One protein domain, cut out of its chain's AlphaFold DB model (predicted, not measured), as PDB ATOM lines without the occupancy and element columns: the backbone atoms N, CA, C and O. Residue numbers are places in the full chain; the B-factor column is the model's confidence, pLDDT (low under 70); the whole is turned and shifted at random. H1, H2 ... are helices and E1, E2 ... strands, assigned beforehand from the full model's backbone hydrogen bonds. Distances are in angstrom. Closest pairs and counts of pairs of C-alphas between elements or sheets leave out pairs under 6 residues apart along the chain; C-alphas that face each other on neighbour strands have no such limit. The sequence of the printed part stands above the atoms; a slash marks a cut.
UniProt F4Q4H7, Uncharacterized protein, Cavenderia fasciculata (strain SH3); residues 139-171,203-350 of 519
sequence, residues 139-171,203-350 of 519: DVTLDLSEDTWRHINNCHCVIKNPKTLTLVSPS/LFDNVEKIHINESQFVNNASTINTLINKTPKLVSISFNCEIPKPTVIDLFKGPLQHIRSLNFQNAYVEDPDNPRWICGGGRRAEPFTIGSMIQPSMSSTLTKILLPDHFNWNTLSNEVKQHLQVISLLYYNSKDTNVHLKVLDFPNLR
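Overview. This is residues 139 to 171 and 203 to 350 of the 519 residues of an uncharacterized protein of Cavenderia fasciculata (strain SH3) (UniProt F4Q4H7). With little regular structure, the chain winds in stacked turns: seven short parallel strands, side by side in a twisted sheet, form one wall, with helices and loops completing the turns. The printed part has 181 residues, under half in named elements, class mixed: E1 H1 E2 E3 H2 E4 E5 H3 E6 E7 E8 H4 E9. The sheet's order is E1 E2 E3 E4 E6 E8 E9; E5 and E7 form a small parallel sheet. It is compact, radius of gyration of the C-alphas 17.5 A, spanning 57 by 36 by 24 A.

Along the chain. E1, residues 139 to 143, 13.6 A, begins at C-alpha (28.614, -28.314, -27.927). E2 is 164 to 168, E3 209 to 212, E4 236 to 239, E6 261 to 263, E8 304 to 306. E9, 326 to 330, 13.1 A, ends at C-alpha (15.260, -22.563, -52.816). E5 is 242 to 244, E7 268 to 270. H1 is 146 to 153, H2 221 to 229, H3 245 to 253, H4 318 to 323.

Arrangement. Edge strands E1 and E9 are apart. N 140 of E1 and O 164 of E2 are 2.9 A apart, within hydrogen-bond range. E1-H1-E2, E3-H2-E4 and E8-H4-E9 are strand-helix-strand units, parallel neighbours with a helix between, with right-handed crossovers. H2 only just is on the sheet, with 5 pairs of C-alphas within 10 A, and only grazes it. H2 touches H3, closest C-alphas Ala 221 and Thr 247, 5.3 A. Every O i to N i+4 pair is within hydrogen-bond range in H1, H2 and H3, and 1 of 2 in H4.

Size, cuts and confidence. Residues 172 to 202 are cut out, leaving C-alphas 171 and 203 21.6 A apart. E7 to E8 and E8 to H4 are long links. Mean pLDDT of the printed part is 87.0; 25 residues are under 70, among them 275 to 288 and 332 to 338.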
ATOM      1  N   ASP A 139      29.926 -28.287 -27.266       91.50
ATOM      2  CA  ASP A 139      28.614 -28.314 -27.927       91.50
ATOM      3  C   ASP A 139      27.568 -28.814 -26.929       91.50
ATOM      4  O   ASP A 139      27.567 -29.985 -26.529       91.50
ATOM      5  N   VAL A 140      26.741 -27.884 -26.461       91.75
ATOM      6  CA  VAL A 140      25.844 -28.078 -25.328       91.75
ATOM      7  C   VAL A 140      24.413 -27.838 -25.776       91.75
ATOM      8  O   VAL A 140      24.106 -26.864 -26.458       91.75
ATOM      9  N   THR A 141      23.522 -28.735 -25.373       91.38
ATOM     10  CA  THR A 141      22.077 -28.566 -25.517       91.38
ATOM     11  C   THR A 141      21.508 -28.272 -24.141       91.38
ATOM     12  O   THR A 141      21.727 -29.078 -23.238       91.38
ATOM     13  N   LEU A 142      20.838 -27.133 -23.988       91.94
ATOM     14  CA  LEU A 142      20.246 -26.676 -22.735       91.94
ATOM     15  C   LEU A 142      18.751 -26.442 -22.923       91.94
ATOM     16  O   LEU A 142      18.341 -25.758 -23.862       91.94
ATOM     17  N   ASP A 143      17.959 -26.965 -22.000       90.06
ATOM     18  CA  ASP A 143      16.678 -26.374 -21.648       90.06
ATOM     19  C   ASP A 143      16.921 -25.275 -20.607       90.06
ATOM     20  O   ASP A 143      17.737 -25.418 -19.700       90.06
ATOM     21  N   LEU A 144      16.252 -24.130 -20.736       84.69
ATOM     22  CA  LEU A 144      16.422 -23.017 -19.790       84.69
ATOM     23  C   LEU A 144      15.554 -23.211 -18.536       84.69
ATOM     24  O   LEU A 144      14.868 -22.289 -18.098       84.69
ATOM     25  N   SER A 145      15.550 -24.431 -17.996       86.75
ATOM     26  CA  SER A 145      14.879 -24.759 -16.741       86.75
ATOM     27  C   SER A 145      15.731 -24.321 -15.548       86.75
ATOM     28  O   SER A 145      16.957 -24.211 -15.637       86.75
ATOM     29  N   GLU A 146      15.086 -24.083 -14.407       84.88
ATOM     30  CA  GLU A 146      15.791 -23.736 -13.171       84.88
ATOM     31  C   GLU A 146      16.772 -24.843 -12.748       84.88
ATOM     32  O   GLU A 146      17.899 -24.555 -12.348       84.88
ATOM     33  N   ASP A 147      16.388 -26.111 -12.894       86.25
ATOM     34  CA  ASP A 147      17.244 -27.246 -12.541       86.25
ATOM     35  C   ASP A 147      18.484 -27.338 -13.433       86.25
ATOM     36  O   ASP A 147      19.587 -27.597 -12.939       86.25
ATOM     37  N   THR A 148      18.342 -27.069 -14.732       88.81
ATOM     38  CA  THR A 148      19.488 -27.003 -15.643       88.81
ATOM     39  C   THR A 148      20.417 -25.855 -15.274       88.81
ATOM     40  O   THR A 148      21.635 -26.044 -15.260       88.81
ATOM     41  N   TRP A 149      19.878 -24.705 -14.865       86.62
ATOM     42  CA  TRP A 149      20.696 -23.602 -14.361       86.62
ATOM     43  C   TRP A 149      21.424 -23.928 -13.063       86.62
ATOM     44  O   TRP A 149      22.640 -23.742 -12.980       86.62
ATOM     45  N   ARG A 150      20.734 -24.519 -12.081       87.62
ATOM     46  CA  ARG A 150      21.360 -25.028 -10.850       87.62
ATOM     47  C   ARG A 150      22.471 -26.028 -11.165       87.62
ATOM     48  O   ARG A 150      23.519 -26.015 -10.518       87.62
ATOM     49  N   HIS A 151      22.270 -26.883 -12.171       89.31
ATOM     50  CA  HIS A 151      23.281 -27.839 -12.598       89.31
ATOM     51  C   HIS A 151      24.503 -27.155 -13.212       89.31
ATOM     52  O   HIS A 151      25.618 -27.504 -12.842       89.31
ATOM     53  N   ILE A 152      24.322 -26.191 -14.115       89.94
ATOM     54  CA  ILE A 152      25.423 -25.462 -14.769       89.94
ATOM     55  C   ILE A 152      26.263 -24.691 -13.749       89.94
ATOM     56  O   ILE A 152      27.498 -24.729 -13.798       89.94
ATOM     57  N   ASN A 153      25.593 -24.062 -12.787       86.81
ATOM     58  CA  ASN A 153      26.229 -23.273 -11.738       86.81
ATOM     59  C   ASN A 153      26.985 -24.135 -10.718       86.81
ATOM     60  O   ASN A 153      27.837 -23.641  -9.982       86.81
ATOM     61  N   ASN A 154      26.749 -25.449 -10.702       89.00
ATOM     62  CA  ASN A 154      27.514 -26.366  -9.874       89.00
ATOM     63  C   ASN A 154      28.994 -26.395 -10.315       89.00
ATOM     64  O   ASN A 154      29.327 -26.602 -11.489       89.00
ATOM     65  N   CYS A 155      29.926 -26.251  -9.369       88.06
ATOM     66  CA  CYS A 155      31.365 -26.302  -9.648       88.06
ATOM     67  C   CYS A 155      31.813 -27.642 -10.270       88.06
ATOM     68  O   CYS A 155      32.769 -27.664 -11.043       88.06
ATOM     69  N   HIS A 156      31.066 -28.724 -10.034       87.88
ATOM     70  CA  HIS A 156      31.284 -30.056 -10.601       87.88
ATOM     71  C   HIS A 156      30.609 -30.280 -11.963       87.88
ATOM     72  O   HIS A 156      30.751 -31.357 -12.546       87.88
ATOM     73  N   CYS A 157      29.887 -29.291 -12.500       90.25
ATOM     74  CA  CYS A 157      29.332 -29.387 -13.845       90.25
ATOM     75  C   CYS A 157      30.447 -29.483 -14.889       90.25
ATOM     76  O   CYS A 157      31.391 -28.698 -14.878       90.25
ATOM     77  N   VAL A 158      30.324 -30.412 -15.837       91.56
ATOM     78  CA  VAL A 158      31.295 -30.554 -16.937       91.56
ATOM     79  C   VAL A 158      31.118 -29.447 -17.987       91.56
ATOM     80  O   VAL A 158      31.994 -29.239 -18.815       91.56
ATOM     81  N   ILE A 159      30.007 -28.715 -17.981       92.75
ATOM     82  CA  ILE A 159      29.793 -27.597 -18.902       92.75
ATOM     83  C   ILE A 159      30.448 -26.356 -18.296       92.75
ATOM     84  O   ILE A 159      29.901 -25.757 -17.374       92.75
ATOM     85  N   LYS A 160      31.640 -25.994 -18.786       93.19
ATOM     86  CA  LYS A 160      32.376 -24.809 -18.308       93.19
ATOM     87  C   LYS A 160      32.662 -23.775 -19.386       93.19
ATOM     88  O   LYS A 160      32.793 -22.603 -19.067       93.19
ATOM     89  N   ASN A 161      32.777 -24.194 -20.645       94.69
ATOM     90  CA  ASN A 161      33.150 -23.294 -21.732       94.69
ATOM     91  C   ASN A 161      32.411 -23.638 -23.040       94.69
ATOM     92  O   ASN A 161      33.029 -24.147 -23.985       94.69
ATOM     93  N   PRO A 162      31.078 -23.462 -23.098       95.44
ATOM     94  CA  PRO A 162      30.324 -23.783 -24.301       95.44
ATOM     95  C   PRO A 162      30.716 -22.839 -25.444       95.44
ATOM     96  O   PRO A 162      30.755 -21.625 -25.289       95.44
ATOM     97  N   LYS A 163      30.965 -23.413 -26.622       96.56
ATOM     98  CA  LYS A 163      31.161 -22.671 -27.878       96.56
ATOM     99  C   LYS A 163      29.929 -22.718 -28.765       96.56
ATOM    100  O   LYS A 163      29.678 -21.795 -29.532       96.56
ATOM    101  N   THR A 164      29.194 -23.822 -28.713       96.19
ATOM    102  CA  THR A 164      27.926 -24.001 -29.415       96.19
ATOM    103  C   THR A 164      26.856 -24.294 -28.385       96.19
ATOM    104  O   THR A 164      27.012 -25.200 -27.568       96.19
ATOM    105  N   LEU A 165      25.782 -23.519 -28.435       95.56
ATOM    106  CA  LEU A 165      24.645 -23.653 -27.551       95.56
ATOM    107  C   LEU A 165      23.398 -23.970 -28.373       95.56
ATOM    108  O   LEU A 165      23.071 -23.253 -29.313       95.56
ATOM    109  N   THR A 166      22.702 -25.047 -28.030       95.12
ATOM    110  CA  THR A 166      21.395 -25.392 -28.593       95.12
ATOM    111  C   THR A 166      20.339 -25.213 -27.516       95.12
ATOM    112  O   THR A 166      20.344 -25.950 -26.534       95.12
ATOM    113  N   LEU A 167      19.450 -24.246 -27.705       94.25
ATOM    114  CA  LEU A 167      18.326 -23.969 -26.823       94.25
ATOM    115  C   LEU A 167      17.137 -24.832 -27.241       94.25
ATOM    116  O   LEU A 167      16.703 -24.770 -28.395       94.25
ATOM    117  N   VAL A 168      16.640 -25.642 -26.311       92.06
ATOM    118  CA  VAL A 168      15.484 -26.528 -26.499       92.06
ATOM    119  C   VAL A 168      14.411 -26.232 -25.458       92.06
ATOM    120  O   VAL A 168      14.694 -25.636 -24.416       92.06
ATOM    121  N   SER A 169      13.179 -26.658 -25.733       86.00
ATOM    122  CA  SER A 169      12.138 -26.679 -24.709       86.00
ATOM    123  C   SER A 169      12.518 -27.582 -23.541       86.00
ATOM    124  O   SER A 169      13.118 -28.641 -23.768       86.00
ATOM    125  N   PRO A 170      12.128 -27.217 -22.306       82.50
ATOM    126  CA  PRO A 170      12.141 -28.164 -21.205       82.50
ATOM    127  C   PRO A 170      11.294 -29.377 -21.589       82.50
ATOM    128  O   PRO A 170      10.179 -29.243 -22.097       82.50
ATOM    129  N   SER A 171      11.849 -30.572 -21.389       77.12
ATOM    130  CA  SER A 171      11.094 -31.801 -21.623       77.12
ATOM    131  C   SER A 171       9.872 -31.775 -20.703       77.12
ATOM    132  O   SER A 171      10.070 -31.634 -19.494       77.12
ATOM    133  N   LEU A 203      28.914 -18.089 -18.517       89.81
ATOM    134  CA  LEU A 203      28.538 -19.192 -19.415       89.81
ATOM    135  C   LEU A 203      28.547 -18.743 -20.885       89.81
ATOM    136  O   LEU A 203      28.937 -19.502 -21.775       89.81
ATOM    137  N   PHE A 204      28.109 -17.512 -21.137       93.00
ATOM    138  CA  PHE A 204      27.844 -16.992 -22.474       93.00
ATOM    139  C   PHE A 204      29.060 -16.329 -23.139       93.00
ATOM    140  O   PHE A 204      29.096 -16.220 -24.367       93.00
ATOM    141  N   ASP A 205      30.097 -15.991 -22.368       94.88
ATOM    142  CA  ASP A 205      31.300 -15.270 -22.817       94.88
ATOM    143  C   ASP A 205      32.017 -15.908 -24.010       94.88
ATOM    144  O   ASP A 205      32.699 -15.241 -24.794       94.88
ATOM    145  N   ASN A 206      31.908 -17.230 -24.126       96.19
ATOM    146  CA  ASN A 206      32.624 -18.021 -25.118       96.19
ATOM    147  C   ASN A 206      31.720 -18.654 -26.176       96.19
ATOM    148  O   ASN A 206      32.217 -19.362 -27.056       96.19
ATOM    149  N   VAL A 207      30.416 -18.381 -26.123       97.31
ATOM    150  CA  VAL A 207      29.461 -18.919 -27.087       97.31
ATOM    151  C   VAL A 207      29.666 -18.224 -28.431       97.31
ATOM    152  O   VAL A 207      29.451 -17.027 -28.591       97.31
ATOM    153  N   GLU A 208      30.072 -19.008 -29.425       97.69
ATOM    154  CA  GLU A 208      30.295 -18.571 -30.803       97.69
ATOM    155  C   GLU A 208      29.067 -18.849 -31.687       97.69
ATOM    156  O   GLU A 208      28.880 -18.216 -32.732       97.69
ATOM    157  N   LYS A 209      28.244 -19.837 -31.314       97.75
ATOM    158  CA  LYS A 209      27.110 -20.312 -32.116       97.75
ATOM    159  C   LYS A 209      25.901 -20.617 -31.249       97.75
ATOM    160  O   LYS A 209      26.024 -21.345 -30.268       97.75
ATOM    161  N   ILE A 210      24.733 -20.154 -31.682       97.25
ATOM    162  CA  ILE A 210      23.456 -20.455 -31.033       97.25
ATOM    163  C   ILE A 210      22.513 -21.129 -32.030       97.25
ATOM    164  O   ILE A 210      22.361 -20.685 -33.170       97.25
ATOM    165  N   HIS A 211      21.879 -22.211 -31.596       96.50
ATOM    166  CA  HIS A 211      20.775 -22.879 -32.271       96.50
ATOM    167  C   HIS A 211      19.523 -22.716 -31.414       96.50
ATOM    168  O   HIS A 211      19.514 -23.144 -30.265       96.50
ATOM    169  N   ILE A 212      18.481 -22.103 -31.960       95.94
ATOM    170  CA  ILE A 212      17.213 -21.884 -31.269       95.94
ATOM    171  C   ILE A 212      16.190 -22.833 -31.872       95.94
ATOM    172  O   ILE A 212      15.786 -22.658 -33.022       95.94
ATOM    173  N   ASN A 213      15.811 -23.856 -31.113       93.94
ATOM    174  CA  ASN A 213      14.864 -24.876 -31.559       93.94
ATOM    175  C   ASN A 213      13.463 -24.670 -30.977       93.94
ATOM    176  O   ASN A 213      12.608 -25.520 -31.183       93.94
ATOM    177  N   GLU A 214      13.234 -23.568 -30.264       91.19
ATOM    178  CA  GLU A 214      11.989 -23.323 -29.542       91.19
ATOM    179  C   GLU A 214      11.443 -21.916 -29.816       91.19
ATOM    180  O   GLU A 214      12.194 -20.937 -29.737       91.19
ATOM    181  N   SER A 215      10.145 -21.827 -30.125       91.50
ATOM    182  CA  SER A 215       9.491 -20.593 -30.584       91.50
ATOM    183  C   SER A 215       9.360 -19.556 -29.466       91.50
ATOM    184  O   SER A 215       9.494 -18.357 -29.706       91.50
ATOM    185  N   GLN A 216       9.252 -19.994 -28.207       89.75
ATOM    186  CA  GLN A 216       9.141 -19.087 -27.058       89.75
ATOM    187  C   GLN A 216      10.306 -18.081 -26.944       89.75
ATOM    188  O   GLN A 216      10.138 -16.980 -26.421       89.75
ATOM    189  N   PHE A 217      11.492 -18.421 -27.462       90.44
ATOM    190  CA  PHE A 217      12.660 -17.530 -27.443       90.44
ATOM    191  C   PHE A 217      12.630 -16.453 -28.530       90.44
ATOM    192  O   PHE A 217      13.383 -15.485 -28.452       90.44
ATOM    193  N   VAL A 218      11.791 -16.631 -29.548       93.19
ATOM    194  CA  VAL A 218      11.749 -15.821 -30.773       93.19
ATOM    195  C   VAL A 218      10.396 -15.147 -30.982       93.19
ATOM    196  O   VAL A 218      10.185 -14.504 -32.006       93.19
ATOM    197  N   ASN A 219       9.508 -15.210 -29.990       91.38
ATOM    198  CA  ASN A 219       8.267 -14.438 -29.979       91.38
ATOM    199  C   ASN A 219       8.528 -12.923 -29.947       91.38
ATOM    200  O   ASN A 219       7.710 -12.150 -30.432       91.38
ATOM    201  N   ASN A 220       9.678 -12.489 -29.416       92.00
ATOM    202  CA  ASN A 220      10.072 -11.083 -29.350       92.00
ATOM    203  C   ASN A 220      11.555 -10.902 -29.719       92.00
ATOM    204  O   ASN A 220      12.431 -11.594 -29.192       92.00
ATOM    205  N   ALA A 221      11.855  -9.931 -30.585       94.31
ATOM    206  CA  ALA A 221      13.221  -9.583 -30.972       94.31
ATOM    207  C   ALA A 221      14.087  -9.122 -29.782       94.31
ATOM    208  O   ALA A 221      15.305  -9.307 -29.803       94.31
ATOM    209  N   SER A 222      13.485  -8.561 -28.726       93.75
ATOM    210  CA  SER A 222      14.194  -8.092 -27.525       93.75
ATOM    211  C   SER A 222      14.864  -9.226 -26.739       93.75
ATOM    212  O   SER A 222      15.975  -9.050 -26.231       93.75
ATOM    213  N   THR A 223      14.242 -10.408 -26.694       92.25
ATOM    214  CA  THR A 223      14.799 -11.609 -26.057       92.25
ATOM    215  C   THR A 223      16.078 -12.042 -26.771       92.25
ATOM    216  O   THR A 223      17.107 -12.284 -26.141       92.25
ATOM    217  N   ILE A 224      16.044 -12.053 -28.105       94.50
ATOM    218  CA  ILE A 224      17.204 -12.379 -28.939       94.50
ATOM    219  C   ILE A 224      18.287 -11.305 -28.829       94.50
ATOM    220  O   ILE A 224      19.463 -11.643 -28.727       94.50
ATOM    221  N   ASN A 225      17.911 -10.026 -28.777       94.75
ATOM    222  CA  ASN A 225      18.854  -8.933 -28.546       94.75
ATOM    223  C   ASN A 225      19.583  -9.089 -27.201       94.75
ATOM    224  O   ASN A 225      20.805  -9.007 -27.144       94.75
ATOM    225  N   THR A 226      18.849  -9.395 -26.129       93.38
ATOM    226  CA  THR A 226      19.430  -9.667 -24.804       93.38
ATOM    227  C   THR A 226      20.415 -10.835 -24.857       93.38
ATOM    228  O   THR A 226      21.515 -10.743 -24.312       93.38
ATOM    229  N   LEU A 227      20.055 -11.919 -25.548       93.31
ATOM    230  CA  LEU A 227      20.925 -13.082 -25.720       93.31
ATOM    231  C   LEU A 227      22.207 -12.739 -26.498       93.31
ATOM    232  O   LEU A 227      23.290 -13.162 -26.101       93.31
ATOM    233  N   ILE A 228      22.100 -11.950 -27.570       95.25
ATOM    234  CA  ILE A 228      23.245 -11.481 -28.365       95.25
ATOM    235  C   ILE A 228      24.167 -10.599 -27.517       95.25
ATOM    236  O   ILE A 228      25.374 -10.818 -27.500       95.25
ATOM    237  N   ASN A 229      23.608  -9.669 -26.741       94.12
ATOM    238  CA  ASN A 229      24.387  -8.788 -25.868       94.12
ATOM    239  C   ASN A 229      25.140  -9.562 -24.775       94.12
ATOM    240  O   ASN A 229      26.257  -9.192 -24.423       94.12
ATOM    241  N   LYS A 230      24.562 -10.662 -24.278       93.81
ATOM    242  CA  LYS A 230      25.222 -11.573 -23.329       93.81
ATOM    243  C   LYS A 230      26.277 -12.479 -23.979       93.81
ATOM    244  O   LYS A 230      27.032 -13.124 -23.265       93.81
ATOM    245  N   THR A 231      26.347 -12.557 -25.309       95.56
ATOM    246  CA  THR A 231      27.239 -13.472 -26.045       95.56
ATOM    247  C   THR A 231      28.193 -12.697 -26.964       95.56
ATOM    248  O   THR A 231      28.074 -12.742 -28.190       95.56
ATOM    249  N   PRO A 232      29.204 -12.000 -26.414       95.62
ATOM    250  CA  PRO A 232      30.048 -11.073 -27.180       95.62
ATOM    251  C   PRO A 232      30.862 -11.732 -28.309       95.62
ATOM    252  O   PRO A 232      31.313 -11.050 -29.228       95.62
ATOM    253  N   LYS A 233      31.064 -13.057 -28.265       97.00
ATOM    254  CA  LYS A 233      31.774 -13.827 -29.304       97.00
ATOM    255  C   LYS A 233      30.846 -14.477 -30.329       97.00
ATOM    256  O   LYS A 233      31.312 -15.258 -31.162       97.00
ATOM    257  N   LEU A 234      29.549 -14.182 -30.286       97.50
ATOM    258  CA  LEU A 234      28.564 -14.807 -31.151       97.50
ATOM    259  C   LEU A 234      28.797 -14.432 -32.617       97.50
ATOM    260  O   LEU A 234      28.698 -13.278 -33.022       97.50
ATOM    261  N   VAL A 235      29.072 -15.439 -33.444       97.31
ATOM    262  CA  VAL A 235      29.293 -15.271 -34.889       97.31
ATOM    263  C   VAL A 235      28.211 -15.929 -35.737       97.31
ATOM    264  O   VAL A 235      28.121 -15.653 -36.936       97.31
ATOM    265  N   SER A 236      27.402 -16.821 -35.159       97.62
ATOM    266  CA  SER A 236      26.362 -17.541 -35.891       97.62
ATOM    267  C   SER A 236      25.112 -17.784 -35.060       97.62
ATOM    268  O   SER A 236      25.191 -18.316 -33.959       97.62
ATOM    269  N   ILE A 237      23.951 -17.559 -35.672       97.50
ATOM    270  CA  ILE A 237      22.649 -17.918 -35.104       97.50
ATOM    271  C   ILE A 237      21.893 -18.782 -36.113       97.50
ATOM    272  O   ILE A 237      21.901 -18.512 -37.316       97.50
ATOM    273  N   SER A 238      21.291 -19.869 -35.639       96.75
ATOM    274  CA  SER A 238      20.360 -20.682 -36.420       96.75
ATOM    275  C   SER A 238      19.020 -20.764 -35.719       96.75
ATOM    276  O   SER A 238      18.975 -21.067 -34.531       96.75
ATOM    277  N   PHE A 239      17.955 -20.596 -36.481       95.50
ATOM    278  CA  PHE A 239      16.590 -20.746 -36.021       95.50
ATOM    279  C   PHE A 239      15.995 -22.010 -36.653       95.50
ATOM    280  O   PHE A 239      16.028 -22.180 -37.873       95.50
ATOM    281  N   ASN A 240      15.511 -22.921 -35.811       93.31
ATOM    282  CA  ASN A 240      14.860 -24.177 -36.190       93.31
ATOM    283  C   ASN A 240      13.493 -24.295 -35.486       93.31
ATOM    284  O   ASN A 240      13.161 -25.346 -34.945       93.31
ATOM    285  N   CYS A 241      12.766 -23.186 -35.412       93.56
ATOM    286  CA  CYS A 241      11.482 -23.050 -34.735       93.56
ATOM    287  C   CYS A 241      10.560 -22.122 -35.529       93.56
ATOM    288  O   CYS A 241      10.968 -21.544 -36.543       93.56
ATOM    289  N   GLU A 242       9.324 -22.006 -35.059       92.44
ATOM    290  CA  GLU A 242       8.350 -21.031 -35.535       92.44
ATOM    291  C   GLU A 242       8.765 -19.623 -35.086       92.44
ATOM    292  O   GLU A 242       9.161 -19.426 -33.938       92.44
ATOM    293  N   ILE A 243       8.742 -18.660 -36.008       93.44
ATOM    294  CA  ILE A 243       9.110 -17.264 -35.766       93.44
ATOM    295  C   ILE A 243       8.048 -16.355 -36.387       93.44
ATOM    296  O   ILE A 243       7.837 -16.421 -37.602       93.44
ATOM    297  N   PRO A 244       7.449 -15.433 -35.620       92.44
ATOM    298  CA  PRO A 244       6.584 -14.412 -36.190       92.44
ATOM    299  C   PRO A 244       7.338 -13.538 -37.199       92.44
ATOM    300  O   PRO A 244       8.435 -13.042 -36.924       92.44
ATOM    301  N   LYS A 245       6.737 -13.291 -38.366       90.19
ATOM    302  CA  LYS A 245       7.281 -12.412 -39.411       90.19
ATOM    303  C   LYS A 245       7.673 -11.031 -38.869       90.19
ATOM    304  O   LYS A 245       8.797 -10.628 -39.164       90.19
ATOM    305  N   PRO A 246       6.866 -10.335 -38.036       91.94
ATOM    306  CA  PRO A 246       7.283  -9.065 -37.432       91.94
ATOM    307  C   PRO A 246       8.600  -9.178 -36.654       91.94
ATOM    308  O   PRO A 246       9.495  -8.353 -36.832       91.94
ATOM    309  N   THR A 247       8.783 -10.258 -35.890       93.44
ATOM    310  CA  THR A 247      10.024 -10.508 -35.152       93.44
ATOM    311  C   THR A 247      11.213 -10.682 -36.089       93.44
ATOM    312  O   THR A 247      12.267 -10.104 -35.847       93.44
ATOM    313  N   VAL A 248      11.063 -11.422 -37.195       91.81
ATOM    314  CA  VAL A 248      12.135 -11.550 -38.198       91.81
ATOM    315  C   VAL A 248      12.526 -10.181 -38.766       91.81
ATOM    316  O   VAL A 248      13.715  -9.887 -38.887       91.81
ATOM    317  N   ILE A 249      11.545  -9.327 -39.073       90.19
ATOM    318  CA  ILE A 249      11.779  -7.964 -39.575       90.19
ATOM    319  C   ILE A 249      12.599  -7.153 -38.564       90.19
ATOM    320  O   ILE A 249      13.601  -6.535 -38.931       90.19
ATOM    321  N   ASP A 250      12.208  -7.179 -37.292       92.31
ATOM    322  CA  ASP A 250      12.885  -6.434 -36.228       92.31
ATOM    323  C   ASP A 250      14.305  -6.954 -35.968       92.31
ATOM    324  O   ASP A 250      15.235  -6.167 -35.763       92.31
ATOM    325  N   LEU A 251      14.509  -8.271 -36.068       92.56
ATOM    326  CA  LEU A 251      15.828  -8.893 -35.966       92.56
ATOM    327  C   LEU A 251      16.798  -8.372 -37.041       92.56
ATOM    328  O   LEU A 251      17.954  -8.079 -36.724       92.56
ATOM    329  N   PHE A 252      16.342  -8.224 -38.291       90.38
ATOM    330  CA  PHE A 252      17.167  -7.675 -39.375       90.38
ATOM    331  C   PHE A 252      17.419  -6.168 -39.239       90.38
ATOM    332  O   PHE A 252      18.466  -5.691 -39.665       90.38
ATOM    333  N   LYS A 253      16.510  -5.412 -38.614       89.25
ATOM    334  CA  LYS A 253      16.702  -3.970 -38.391       89.25
ATOM    335  C   LYS A 253      17.689  -3.655 -37.263       89.25
ATOM    336  O   LYS A 253      18.342  -2.614 -37.310       89.25
ATOM    337  N   GLY A 254      17.797  -4.520 -36.255       87.25
ATOM    338  CA  GLY A 254      18.553  -4.223 -35.034       87.25
ATOM    339  C   GLY A 254      19.649  -5.237 -34.707       87.25
ATOM    340  O   GLY A 254      20.793  -5.076 -35.129       87.25
ATOM    341  N   PRO A 255      19.337  -6.269 -33.909       88.62
ATOM    342  CA  PRO A 255      20.323  -7.016 -33.128       88.62
ATOM    343  C   PRO A 255      21.289  -7.876 -33.952       88.62
ATOM    344  O   PRO A 255      22.349  -8.262 -33.467       88.62
ATOM    345  N   LEU A 256      20.954  -8.198 -35.203       90.19
ATOM    346  CA  LEU A 256      21.759  -9.107 -36.022       90.19
ATOM    347  C   LEU A 256      22.914  -8.424 -36.774       90.19
ATOM    348  O   LEU A 256      23.630  -9.110 -37.503       90.19
ATOM    349  N   GLN A 257      23.118  -7.110 -36.616       89.00
ATOM    350  CA  GLN A 257      24.062  -6.322 -37.428       89.00
ATOM    351  C   GLN A 257      25.503  -6.856 -37.426       89.00
ATOM    352  O   GLN A 257      26.170  -6.791 -38.452       89.00
ATOM    353  N   HIS A 258      25.974  -7.444 -36.322       91.25
ATOM    354  CA  HIS A 258      27.343  -7.970 -36.207       91.25
ATOM    355  C   HIS A 258      27.463  -9.481 -36.476       91.25
ATOM    356  O   HIS A 258      28.567 -10.036 -36.480       91.25
ATOM    357  N   ILE A 259      26.344 -10.172 -36.711       95.62
ATOM    358  CA  ILE A 259      26.320 -11.629 -36.846       95.62
ATOM    359  C   ILE A 259      26.760 -12.041 -38.252       95.62
ATOM    360  O   ILE A 259      26.163 -11.667 -39.260       95.62
ATOM    361  N   ARG A 260      27.799 -12.879 -38.337       96.88
ATOM    362  CA  ARG A 260      28.402 -13.280 -39.623       96.88
ATOM    363  C   ARG A 260      27.623 -14.357 -40.372       96.88
ATOM    364  O   ARG A 260      27.793 -14.496 -41.584       96.88
ATOM    365  N   SER A 261      26.845 -15.170 -39.660       97.62
ATOM    366  CA  SER A 261      26.135 -16.329 -40.208       97.62
ATOM    367  C   SER A 261      24.723 -16.430 -39.644       97.62
ATOM    368  O   SER A 261      24.537 -16.785 -38.480       97.62
ATOM    369  N   LEU A 262      23.736 -16.210 -40.504       96.38
ATOM    370  CA  LEU A 262      22.318 -16.360 -40.201       96.38
ATOM    371  C   LEU A 262      21.763 -17.599 -40.904       96.38
ATOM    372  O   LEU A 262      22.053 -17.858 -42.075       96.38
ATOM    373  N   ASN A 263      20.987 -18.399 -40.183       96.00
ATOM    374  CA  ASN A 263      20.418 -19.626 -40.718       96.00
ATOM    375  C   ASN A 263      18.967 -19.807 -40.273       96.00
ATOM    376  O   ASN A 263      18.706 -20.303 -39.185       96.00
ATOM    377  N   PHE A 264      18.049 -19.458 -41.159       94.06
ATOM    378  CA  PHE A 264      16.608 -19.645 -41.036       94.06
ATOM    379  C   PHE A 264      16.116 -20.847 -41.847       94.06
ATOM    380  O   PHE A 264      14.926 -21.011 -42.044       94.06
ATOM    381  N   GLN A 265      17.009 -21.694 -42.360       89.56
ATOM    382  CA  GLN A 265      16.653 -22.732 -43.331       89.56
ATOM    383  C   GLN A 265      15.621 -23.753 -42.815       89.56
ATOM    384  O   GLN A 265      14.916 -24.361 -43.612       89.56
ATOM    385  N   ASN A 266      15.568 -23.979 -41.500       88.19
ATOM    386  CA  ASN A 266      14.561 -24.835 -40.864       88.19
ATOM    387  C   ASN A 266      13.585 -24.022 -40.001       88.19
ATOM    388  O   ASN A 266      12.884 -24.608 -39.181       88.19
ATOM    389  N   ALA A 267      13.605 -22.694 -40.113       90.69
ATOM    390  CA  ALA A 267      12.655 -21.847 -39.423       90.69
ATOM    391  C   ALA A 267      11.323 -21.882 -40.162       90.69
ATOM    392  O   ALA A 267      11.279 -21.938 -41.392       90.69
ATOM    393  N   TYR A 268      10.253 -21.816 -39.394       88.00
ATOM    394  CA  TYR A 268       8.905 -21.679 -39.899       88.00
ATOM    395  C   TYR A 268       8.488 -20.219 -39.664       88.00
ATOM    396  O   TYR A 268       8.454 -19.784 -38.521       88.00
ATOM    397  N   VAL A 269       8.260 -19.418 -40.710       88.31
ATOM    398  CA  VAL A 269       7.906 -17.997 -40.529       88.31
ATOM    399  C   VAL A 269       6.390 -17.817 -40.592       88.31
ATOM    400  O   VAL A 269       5.761 -18.104 -41.611       88.31
ATOM    401  N   GLU A 270       5.809 -17.353 -39.488       86.38
ATOM    402  CA  GLU A 270       4.372 -17.097 -39.346       86.38
ATOM    403  C   GLU A 270       4.004 -15.704 -39.840       86.38
ATOM    404  O   GLU A 270       4.609 -14.715 -39.429       86.38
ATOM    405  N   ASP A 271       2.982 -15.609 -40.687       85.12
ATOM    406  CA  ASP A 271       2.419 -14.333 -41.114       85.12
ATOM    407  C   ASP A 271       1.035 -14.147 -40.484       85.12
ATOM    408  O   ASP A 271       0.129 -14.930 -40.782       85.12
ATOM    409  N   PRO A 272       0.855 -13.150 -39.601       82.75
ATOM    410  CA  PRO A 272      -0.417 -12.947 -38.918       82.75
ATOM    411  C   PRO A 272      -1.555 -12.596 -39.887       82.75
ATOM    412  O   PRO A 272      -2.700 -12.967 -39.632       82.75
ATOM    413  N   ASP A 273      -1.251 -11.941 -41.012       84.75
ATOM    414  CA  ASP A 273      -2.255 -11.520 -41.998       84.75
ATOM    415  C   ASP A 273      -2.708 -12.683 -42.893       84.75
ATOM    416  O   ASP A 273      -3.761 -12.636 -43.532       84.75
ATOM    417  N   ASN A 274      -1.918 -13.757 -42.930       79.69
ATOM    418  CA  ASN A 274      -2.221 -14.962 -43.675       79.69
ATOM    419  C   ASN A 274      -1.926 -16.193 -42.808       79.69
ATOM    420  O   ASN A 274      -0.890 -16.838 -42.980       79.69
ATOM    421  N   PRO A 275      -2.863 -16.589 -41.921       67.19
ATOM    422  CA  PRO A 275      -2.691 -17.755 -41.054       67.19
ATOM    423  C   PRO A 275      -2.588 -19.069 -41.846       67.19
ATOM    424  O   PRO A 275      -2.344 -20.132 -41.274       67.19
ATOM    425  N   ARG A 276      -2.762 -19.034 -43.178       62.84
ATOM    426  CA  ARG A 276      -2.292 -20.122 -44.030       62.84
ATOM    427  C   ARG A 276      -0.783 -20.037 -44.116       62.84
ATOM    428  O   ARG A 276      -0.224 -19.189 -44.800       62.84
ATOM    429  N   TRP A 277      -0.182 -21.002 -43.449       54.31
ATOM    430  CA  TRP A 277       1.239 -21.209 -43.332       54.31
ATOM    431  C   TRP A 277       2.061 -20.768 -44.561       54.31
ATOM    432  O   TRP A 277       1.889 -21.332 -45.647       54.31
ATOM    433  N   ILE A 278       2.951 -19.780 -44.396       54.50
ATOM    434  CA  ILE A 278       3.800 -19.268 -45.481       54.50
ATOM    435  C   ILE A 278       4.993 -20.199 -45.741       54.50
ATOM    436  O   ILE A 278       5.399 -20.315 -46.887       54.50
ATOM    437  N   CYS A 279       5.525 -20.935 -44.758       51.38
ATOM    438  CA  CYS A 279       6.861 -21.534 -44.902       51.38
ATOM    439  C   CYS A 279       6.964 -22.977 -44.381       51.38
ATOM    440  O   CYS A 279       7.395 -23.188 -43.260       51.38
ATOM    441  N   GLY A 280       6.642 -24.010 -45.169       49.28
ATOM    442  CA  GLY A 280       6.916 -25.393 -44.736       49.28
ATOM    443  C   GLY A 280       5.981 -26.444 -45.311       49.28
ATOM    444  O   GLY A 280       5.037 -26.875 -44.665       49.28
ATOM    445  N   GLY A 281       6.290 -26.915 -46.517       48.91
ATOM    446  CA  GLY A 281       5.639 -28.090 -47.094       48.91
ATOM    447  C   GLY A 281       4.414 -27.766 -47.947       48.91
ATOM    448  O   GLY A 281       3.273 -27.775 -47.498       48.91
ATOM    449  N   GLY A 282       4.639 -27.582 -49.244       51.91
ATOM    450  CA  GLY A 282       3.644 -27.935 -50.259       51.91
ATOM    451  C   GLY A 282       2.795 -26.809 -50.838       51.91
ATOM    452  O   GLY A 282       2.227 -27.018 -51.907       51.91
ATOM    453  N   ARG A 283       2.680 -25.635 -50.208       51.97
ATOM    454  CA  ARG A 283       1.748 -24.590 -50.674       51.97
ATOM    455  C   ARG A 283       2.458 -23.288 -51.021       51.97
ATOM    456  O   ARG A 283       3.536 -23.016 -50.517       51.97
ATOM    457  N   ARG A 284       1.861 -22.559 -51.973       55.66
ATOM    458  CA  ARG A 284       2.378 -21.343 -52.618       55.66
ATOM    459  C   ARG A 284       2.640 -20.251 -51.576       55.66
ATOM    460  O   ARG A 284       1.769 -19.428 -51.325       55.66
ATOM    461  N   ALA A 285       3.820 -20.294 -50.976       57.53
ATOM    462  CA  ALA A 285       4.369 -19.227 -50.167       57.53
ATOM    463  C   ALA A 285       4.540 -17.986 -51.039       57.53
ATOM    464  O   ALA A 285       5.067 -18.086 -52.154       57.53
ATOM    465  N   GLU A 286       4.122 -16.825 -50.549       65.19
ATOM    466  CA  GLU A 286       4.620 -15.584 -51.125       65.19
ATOM    467  C   GLU A 286       6.147 -15.533 -50.959       65.19
ATOM    468  O   GLU A 286       6.678 -16.033 -49.962       65.19
ATOM    469  N   PRO A 287       6.882 -14.986 -51.943       66.50
ATOM    470  CA  PRO A 287       8.328 -14.877 -51.847       66.50
ATOM    471  C   PRO A 287       8.718 -14.120 -50.579       66.50
ATOM    472  O   PRO A 287       8.092 -13.131 -50.203       66.50
ATOM    473  N   PHE A 288       9.788 -14.571 -49.935       69.81
ATOM    474  CA  PHE A 288      10.275 -13.980 -48.699       69.81
ATOM    475  C   PHE A 288      10.827 -12.568 -48.980       69.81
ATOM    476  O   PHE A 288      11.956 -12.406 -49.446       69.81
ATOM    477  N   THR A 289      10.030 -11.520 -48.756       70.12
ATOM    478  CA  THR A 289      10.350 -10.123 -49.117       70.12
ATOM    479  C   THR A 289      11.193  -9.408 -48.054       70.12
ATOM    480  O   THR A 289      10.848  -8.338 -47.569       70.12
ATOM    481  N   ILE A 290      12.348  -9.977 -47.699       69.19
ATOM    482  CA  ILE A 290      13.307  -9.358 -46.756       69.19
ATOM    483  C   ILE A 290      14.389  -8.536 -47.483       69.19
ATOM    484  O   ILE A 290      15.200  -7.863 -46.854       69.19
ATOM    485  N   GLY A 291      14.397  -8.520 -48.821       64.81
ATOM    486  CA  GLY A 291      15.472  -7.900 -49.609       64.81
ATOM    487  C   GLY A 291      15.737  -6.429 -49.275       64.81
ATOM    488  O   GLY A 291      16.894  -6.034 -49.183       64.81
ATOM    489  N   SER A 292      14.689  -5.647 -49.001       66.50
ATOM    490  CA  SER A 292      14.805  -4.245 -48.573       66.50
ATOM    491  C   SER A 292      15.180  -4.064 -47.095       66.50
ATOM    492  O   SER A 292      15.529  -2.961 -46.684       66.50
ATOM    493  N   MET A 293      15.102  -5.120 -46.286       73.81
ATOM    494  CA  MET A 293      15.333  -5.074 -44.838       73.81
ATOM    495  C   MET A 293      16.777  -5.399 -44.458       73.81
ATOM    496  O   MET A 293      17.228  -4.969 -43.401       73.81
ATOM    497  N   ILE A 294      17.512  -6.131 -45.303       79.69
ATOM    498  CA  ILE A 294      18.951  -6.351 -45.108       79.69
ATOM    499  C   ILE A 294      19.669  -5.065 -45.510       79.69
ATOM    500  O   ILE A 294      19.954  -4.828 -46.685       79.69
ATOM    501  N   GLN A 295      19.911  -4.206 -44.525       76.31
ATOM    502  CA  GLN A 295      20.514  -2.902 -44.761       76.31
ATOM    503  C   GLN A 295      22.025  -3.003 -45.043       76.31
ATOM    504  O   GLN A 295      22.700  -3.889 -44.510       76.31
ATOM    505  N   PRO A 296      22.589  -2.047 -45.809       70.88
ATOM    506  CA  PRO A 296      24.030  -1.865 -45.994       70.88
ATOM    507  C   PRO A 296      24.867  -1.903 -44.715       70.88
ATOM    508  O   PRO A 296      25.987  -2.399 -44.729       70.88
ATOM    509  N   SER A 297      24.334  -1.426 -43.590       75.12
ATOM    510  CA  SER A 297      25.035  -1.433 -42.299       75.12
ATOM    511  C   SER A 297      25.403  -2.845 -41.820       75.12
ATOM    512  O   SER A 297      26.423  -3.012 -41.159       75.12
ATOM    513  N   MET A 298      24.640  -3.873 -42.212       72.94
ATOM    514  CA  MET A 298      24.946  -5.284 -41.927       72.94
ATOM    515  C   MET A 298      25.980  -5.893 -42.891       72.94
ATOM    516  O   MET A 298      26.449  -7.016 -42.685       72.94
ATOM    517  N   SER A 299      26.286  -5.203 -43.996       68.31
ATOM    518  CA  SER A 299      26.900  -5.807 -45.184       68.31
ATOM    519  C   SER A 299      28.346  -6.253 -44.992       68.31
ATOM    520  O   SER A 299      28.749  -7.241 -45.598       68.31
ATOM    521  N   SER A 300      29.122  -5.581 -44.139       80.88
ATOM    522  CA  SER A 300      30.560  -5.852 -44.014       80.88
ATOM    523  C   SER A 300      30.873  -7.138 -43.243       80.88
ATOM    524  O   SER A 300      31.930  -7.739 -43.443       80.88
ATOM    525  N   THR A 301      29.968  -7.599 -42.374       89.38
ATOM    526  CA  THR A 301      30.189  -8.779 -41.522       89.38
ATOM    527  C   THR A 301      29.421 -10.013 -41.974       89.38
ATOM    528  O   THR A 301      29.868 -11.135 -41.713       89.38
ATOM    529  N   LEU A 302      28.273  -9.847 -42.638       95.25
ATOM    530  CA  LEU A 302      27.420 -10.963 -43.033       95.25
ATOM    531  C   LEU A 302      28.044 -11.749 -44.196       95.25
ATOM    532  O   LEU A 302      28.098 -11.297 -45.333       95.25
ATOM    533  N   THR A 303      28.475 -12.980 -43.920       97.31
ATOM    534  CA  THR A 303      29.107 -13.874 -44.915       97.31
ATOM    535  C   THR A 303      28.229 -15.063 -45.288       97.31
ATOM    536  O   THR A 303      28.474 -15.734 -46.294       97.31
ATOM    537  N   LYS A 304      27.209 -15.362 -44.482       97.44
ATOM    538  CA  LYS A 304      26.307 -16.487 -44.702       97.44
ATOM    539  C   LYS A 304      24.882 -16.119 -44.328       97.44
ATOM    540  O   LYS A 304      24.627 -15.708 -43.201       97.44
ATOM    541  N   ILE A 305      23.960 -16.391 -45.242       95.56
ATOM    542  CA  ILE A 305      22.526 -16.267 -45.011       95.56
ATOM    543  C   ILE A 305      21.809 -17.452 -45.655       95.56
ATOM    544  O   ILE A 305      21.907 -17.692 -46.853       95.56
ATOM    545  N   LEU A 306      21.128 -18.249 -44.840       95.00
ATOM    546  CA  LEU A 306      20.267 -19.326 -45.318       95.00
ATOM    547  C   LEU A 306      18.837 -18.979 -44.944       95.00
ATOM    548  O   LEU A 306      18.558 -18.742 -43.773       95.00
ATOM    549  N   LEU A 307      17.961 -18.943 -45.933       92.50
ATOM    550  CA  LEU A 307      16.553 -18.600 -45.804       92.50
ATOM    551  C   LEU A 307      15.699 -19.876 -45.896       92.50
ATOM    552  O   LEU A 307      16.182 -20.866 -46.455       92.50
ATOM    553  N   PRO A 308      14.482 -19.888 -45.325       86.75
ATOM    554  CA  PRO A 308      13.595 -21.053 -45.354       86.75
ATOM    555  C   PRO A 308      12.936 -21.260 -46.721       86.75
ATOM    556  O   PRO A 308      12.607 -22.393 -47.069       86.75
ATOM    557  N   ASP A 309      12.809 -20.188 -47.511       83.50
ATOM    558  CA  ASP A 309      12.072 -20.176 -48.775       83.50
ATOM    559  C   ASP A 309      12.788 -19.429 -49.902       83.50
ATOM    560  O   ASP A 309      13.930 -18.970 -49.778       83.50
ATOM    561  N   HIS A 310      12.101 -19.357 -51.044       85.12
ATOM    562  CA  HIS A 310      12.541 -18.623 -52.216       85.12
ATOM    563  C   HIS A 310      12.800 -17.150 -51.901       85.12
ATOM    564  O   HIS A 310      11.970 -16.446 -51.321       85.12
ATOM    565  N   PHE A 311      13.954 -16.686 -52.370       87.06
ATOM    566  CA  PHE A 311      14.409 -15.319 -52.228       87.06
ATOM    567  C   PHE A 311      15.022 -14.840 -53.540       87.06
ATOM    568  O   PHE A 311      15.918 -15.482 -54.098       87.06
ATOM    569  N   ASN A 312      14.568 -13.682 -54.017       88.44
ATOM    570  CA  ASN A 312      15.163 -13.052 -55.184       88.44
ATOM    571  C   ASN A 312      16.464 -12.350 -54.782       88.44
ATOM    572  O   ASN A 312      16.476 -11.165 -54.440       88.44
ATOM    573  N   TRP A 313      17.571 -13.085 -54.873       91.19
ATOM    574  CA  TRP A 313      18.913 -12.594 -54.558       91.19
ATOM    575  C   TRP A 313      19.307 -11.333 -55.334       91.19
ATOM    576  O   TRP A 313      20.135 -10.572 -54.842       91.19
ATOM    577  N   ASN A 314      18.689 -11.050 -56.488       88.94
ATOM    578  CA  ASN A 314      18.974  -9.839 -57.259       88.94
ATOM    579  C   ASN A 314      18.500  -8.556 -56.562       88.94
ATOM    580  O   ASN A 314      19.069  -7.502 -56.835       88.94
ATOM    581  N   THR A 315      17.530  -8.648 -55.645       89.94
ATOM    582  CA  THR A 315      16.995  -7.498 -54.883       89.94
ATOM    583  C   THR A 315      17.931  -6.995 -53.788       89.94
ATOM    584  O   THR A 315      17.753  -5.888 -53.290       89.94
ATOM    585  N   LEU A 316      18.931  -7.794 -53.417       91.50
ATOM    586  CA  LEU A 316      19.894  -7.441 -52.384       91.50
ATOM    587  C   LEU A 316      20.851  -6.341 -52.877       91.50
ATOM    588  O   LEU A 316      21.212  -6.317 -54.060       91.50
ATOM    589  N   SER A 317      21.304  -5.456 -51.985       92.25
ATOM    590  CA  SER A 317      22.297  -4.438 -52.348       92.25
ATOM    591  C   SER A 317      23.615  -5.086 -52.779       92.25
ATOM    592  O   SER A 317      24.000  -6.150 -52.283       92.25
ATOM    593  N   ASN A 318      24.327  -4.444 -53.710       93.31
ATOM    594  CA  ASN A 318      25.601  -4.966 -54.205       93.31
ATOM    595  C   ASN A 318      26.607  -5.149 -53.065       93.31
ATOM    596  O   ASN A 318      27.261  -6.180 -53.005       93.31
ATOM    597  N   GLU A 319      26.660  -4.218 -52.116       93.56
ATOM    598  CA  GLU A 319      27.543  -4.288 -50.945       93.56
ATOM    599  C   GLU A 319      27.371  -5.596 -50.168       93.56
ATOM    600  O   GLU A 319      28.359  -6.265 -49.878       93.56
ATOM    601  N   VAL A 320      26.135  -6.019 -49.884       93.25
ATOM    602  CA  VAL A 320      25.906  -7.288 -49.180       93.25
ATOM    603  C   VAL A 320      26.294  -8.467 -50.077       93.25
ATOM    604  O   VAL A 320      27.013  -9.361 -49.630       93.25
ATOM    605  N   LYS A 321      25.883  -8.471 -51.356       95.19
ATOM    606  CA  LYS A 321      26.193  -9.571 -52.293       95.19
ATOM    607  C   LYS A 321      27.701  -9.832 -52.416       95.19
ATOM    608  O   LYS A 321      28.114 -10.991 -52.424       95.19
ATOM    609  N   GLN A 322      28.517  -8.772 -52.419       95.88
ATOM    610  CA  GLN A 322      29.978  -8.858 -52.508       95.88
ATOM    611  C   GLN A 322      30.611  -9.605 -51.322       95.88
ATOM    612  O   GLN A 322      31.624 -10.281 -51.497       95.88
ATOM    613  N   HIS A 323      30.016  -9.542 -50.129       96.44
ATOM    614  CA  HIS A 323      30.539 -10.197 -48.922       96.44
ATOM    615  C   HIS A 323      30.000 -11.621 -48.718       96.44
ATOM    616  O   HIS A 323      30.613 -12.426 -48.005       96.44
ATOM    617  N   LEU A 324      28.880 -11.968 -49.359       97.44
ATOM    618  CA  LEU A 324      28.246 -13.270 -49.189       97.44
ATOM    619  C   LEU A 324      29.085 -14.409 -49.778       97.44
ATOM    620  O   LEU A 324      29.454 -14.443 -50.948       97.44
ATOM    621  N   GLN A 325      29.326 -15.408 -48.933       97.81
ATOM    622  CA  GLN A 325      30.064 -16.626 -49.252       97.81
ATOM    623  C   GLN A 325      29.166 -17.858 -49.300       97.81
ATOM    624  O   GLN A 325      29.519 -18.852 -49.949       97.81
ATOM    625  N   VAL A 326      28.044 -17.817 -48.573       97.94
ATOM    626  CA  VAL A 326      27.092 -18.919 -48.459       97.94
ATOM    627  C   VAL A 326      25.657 -18.410 -48.532       97.94
ATOM    628  O   VAL A 326      25.257 -17.602 -47.695       97.94
ATOM    629  N   ILE A 327      24.879 -18.930 -49.482       96.50
ATOM    630  CA  ILE A 327      23.462 -18.574 -49.669       96.50
ATOM    631  C   ILE A 327      22.578 -19.811 -49.854       96.50
ATOM    632  O   ILE A 327      23.078 -20.903 -50.144       96.50
ATOM    633  N   SER A 328      21.264 -19.640 -49.715       94.38
ATOM    634  CA  SER A 328      20.254 -20.645 -50.064       94.38
ATOM    635  C   SER A 328      19.529 -20.301 -51.367       94.38
ATOM    636  O   SER A 328      18.988 -19.215 -51.526       94.38
ATOM    637  N   LEU A 329      19.457 -21.254 -52.286       91.69
ATOM    638  CA  LEU A 329      18.736 -21.203 -53.549       91.69
ATOM    639  C   LEU A 329      17.596 -22.218 -53.488       91.69
ATOM    640  O   LEU A 329      17.753 -23.393 -53.825       91.69
ATOM    641  N   LEU A 330      16.465 -21.762 -52.967       85.25
ATOM    642  CA  LEU A 330      15.260 -22.563 -52.816       85.25
ATOM    643  C   LEU A 330      14.281 -22.078 -53.883       85.25
ATOM    644  O   LEU A 330      13.862 -20.928 -53.844       85.25
ATOM    645  N   TYR A 331      13.962 -22.910 -54.873       75.81
ATOM    646  CA  TYR A 331      13.030 -22.540 -55.940       75.81
ATOM    647  C   TYR A 331      11.799 -23.426 -55.848       75.81
ATOM    648  O   TYR A 331      11.909 -24.649 -55.877       75.81
ATOM    649  N   TYR A 332      10.626 -22.804 -55.734       64.19
ATOM    650  CA  TYR A 332       9.365 -23.535 -55.614       64.19
ATOM    651  C   TYR A 332       8.600 -23.627 -56.939       64.19
ATOM    652  O   TYR A 332       7.818 -24.554 -57.139       64.19
ATOM    653  N   ASN A 333       8.805 -22.673 -57.853       67.69
ATOM    654  CA  ASN A 333       8.010 -22.557 -59.071       67.69
ATOM    655  C   ASN A 333       8.872 -22.350 -60.318       67.69
ATOM    656  O   ASN A 333       9.896 -21.671 -60.304       67.69
ATOM    657  N   SER A 334       8.402 -22.905 -61.434       61.16
ATOM    658  CA  SER A 334       9.017 -22.791 -62.750       61.16
ATOM    659  C   SER A 334       9.050 -21.434 -63.374       61.16
ATOM    660  O   SER A 334       9.836 -21.251 -64.297       61.16
ATOM    661  N   LYS A 335       8.229 -20.524 -62.878       69.38
ATOM    662  CA  LYS A 335       8.088 -19.198 -63.456       69.38
ATOM    663  C   LYS A 335       9.076 -18.187 -62.869       69.38
ATOM    664  O   LYS A 335       9.362 -17.197 -63.527       69.38
ATOM    665  N   ASP A 336       9.673 -18.486 -61.713       65.50
ATOM    666  CA  ASP A 336      10.630 -17.604 -61.027       65.50
ATOM    667  C   ASP A 336      12.098 -17.906 -61.388       65.50
ATOM    668  O   ASP A 336      13.032 -17.474 -60.714       65.50
ATOM    669  N   THR A 337      12.339 -18.637 -62.484       62.84
ATOM    670  CA  THR A 337      13.675 -19.102 -62.907       62.84
ATOM    671  C   THR A 337      14.631 -18.005 -63.371       62.84
ATOM    672  O   THR A 337      15.760 -18.305 -63.742       62.84
ATOM    673  N   ASN A 338      14.230 -16.735 -63.334       67.81
ATOM    674  CA  ASN A 338      15.060 -15.631 -63.817       67.81
ATOM    675  C   ASN A 338      16.164 -15.209 -62.830       67.81
ATOM    676  O   ASN A 338      16.897 -14.256 -63.099       67.81
ATOM    677  N   VAL A 339      16.318 -15.893 -61.691       78.50
ATOM    678  CA  VAL A 339      17.415 -15.622 -60.752       78.50
ATOM    679  C   VAL A 339      18.705 -16.273 -61.261       78.50
ATOM    680  O   VAL A 339      19.134 -17.319 -60.782       78.50
ATOM    681  N   HIS A 340      19.336 -15.635 -62.244       86.50
ATOM    682  CA  HIS A 340      20.704 -15.945 -62.647       86.50
ATOM    683  C   HIS A 340      21.687 -15.208 -61.741       86.50
ATOM    684  O   HIS A 340      21.802 -13.983 -61.798       86.50
ATOM    685  N   LEU A 341      22.419 -15.958 -60.917       92.19
ATOM    686  CA  LEU A 341      23.487 -15.397 -60.101       92.19
ATOM    687  C   LEU A 341      24.673 -15.028 -60.995       92.19
ATOM    688  O   LEU A 341      25.327 -15.899 -61.572       92.19
ATOM    689  N   LYS A 342      24.974 -13.735 -61.099       94.38
ATOM    690  CA  LYS A 342      26.164 -13.268 -61.810       94.38
ATOM    691  C   LYS A 342      27.387 -13.416 -60.914       94.38
ATOM    692  O   LYS A 342      27.377 -12.992 -59.761       94.38
ATOM    693  N   VAL A 343      28.469 -13.955 -61.475       95.69
ATOM    694  CA  VAL A 343      29.780 -14.070 -60.808       95.69
ATOM    695  C   VAL A 343      30.240 -12.723 -60.242       95.69
ATOM    696  O   VAL A 343      30.734 -12.674 -59.121       95.69
ATOM    697  N   LEU A 344      30.031 -11.643 -61.006       96.44
ATOM    698  CA  LEU A 344      30.411 -10.278 -60.634       96.44
ATOM    699  C   LEU A 344      29.657  -9.754 -59.412       96.44
ATOM    700  O   LEU A 344      30.225  -8.985 -58.646       96.44
ATOM    701  N   ASP A 345      28.408 -10.180 -59.213       96.19
ATOM    702  CA  ASP A 345      27.598  -9.738 -58.078       96.19
ATOM    703  C   ASP A 345      28.003 -10.474 -56.790       96.19
ATOM    704  O   ASP A 345      27.913  -9.911 -55.704       96.19
ATOM    705  N   PHE A 346      28.485 -11.715 -56.919       97.06
ATOM    706  CA  PHE A 346      28.801 -12.619 -55.810       97.06
ATOM    707  C   PHE A 346      30.225 -13.204 -55.899       97.06
ATOM    708  O   PHE A 346      30.378 -14.429 -55.881       97.06
ATOM    709  N   PRO A 347      31.300 -12.399 -55.983       97.06
ATOM    710  CA  PRO A 347      32.650 -12.916 -56.232       97.06
ATOM    711  C   PRO A 347      33.141 -13.888 -55.153       97.06
ATOM    712  O   PRO A 347      33.859 -14.839 -55.459       97.06
ATOM    713  N   ASN A 348      32.693 -13.720 -53.907       97.50
ATOM    714  CA  ASN A 348      33.101 -14.552 -52.775       97.50
ATOM    715  C   ASN A 348      32.234 -15.810 -52.564       97.50
ATOM    716  O   ASN A 348      32.507 -16.607 -51.656       97.50
ATOM    717  N   LEU A 349      31.206 -16.028 -53.393       97.88
ATOM    718  CA  LEU A 349      30.283 -17.146 -53.231       97.88
ATOM    719  C   LEU A 349      30.970 -18.486 -53.511       97.88
ATOM    720  O   LEU A 349      31.354 -18.806 -54.633       97.88
ATOM    721  N   ARG A 350      31.077 -19.309 -52.468       97.50
ATOM    722  CA  ARG A 350      31.785 -20.600 -52.508       97.50
ATOM    723  C   ARG A 350      30.912 -21.794 -52.155       97.50
ATOM    724  O   ARG A 350      31.298 -22.932 -52.438       97.50
TER     725      ARG A 350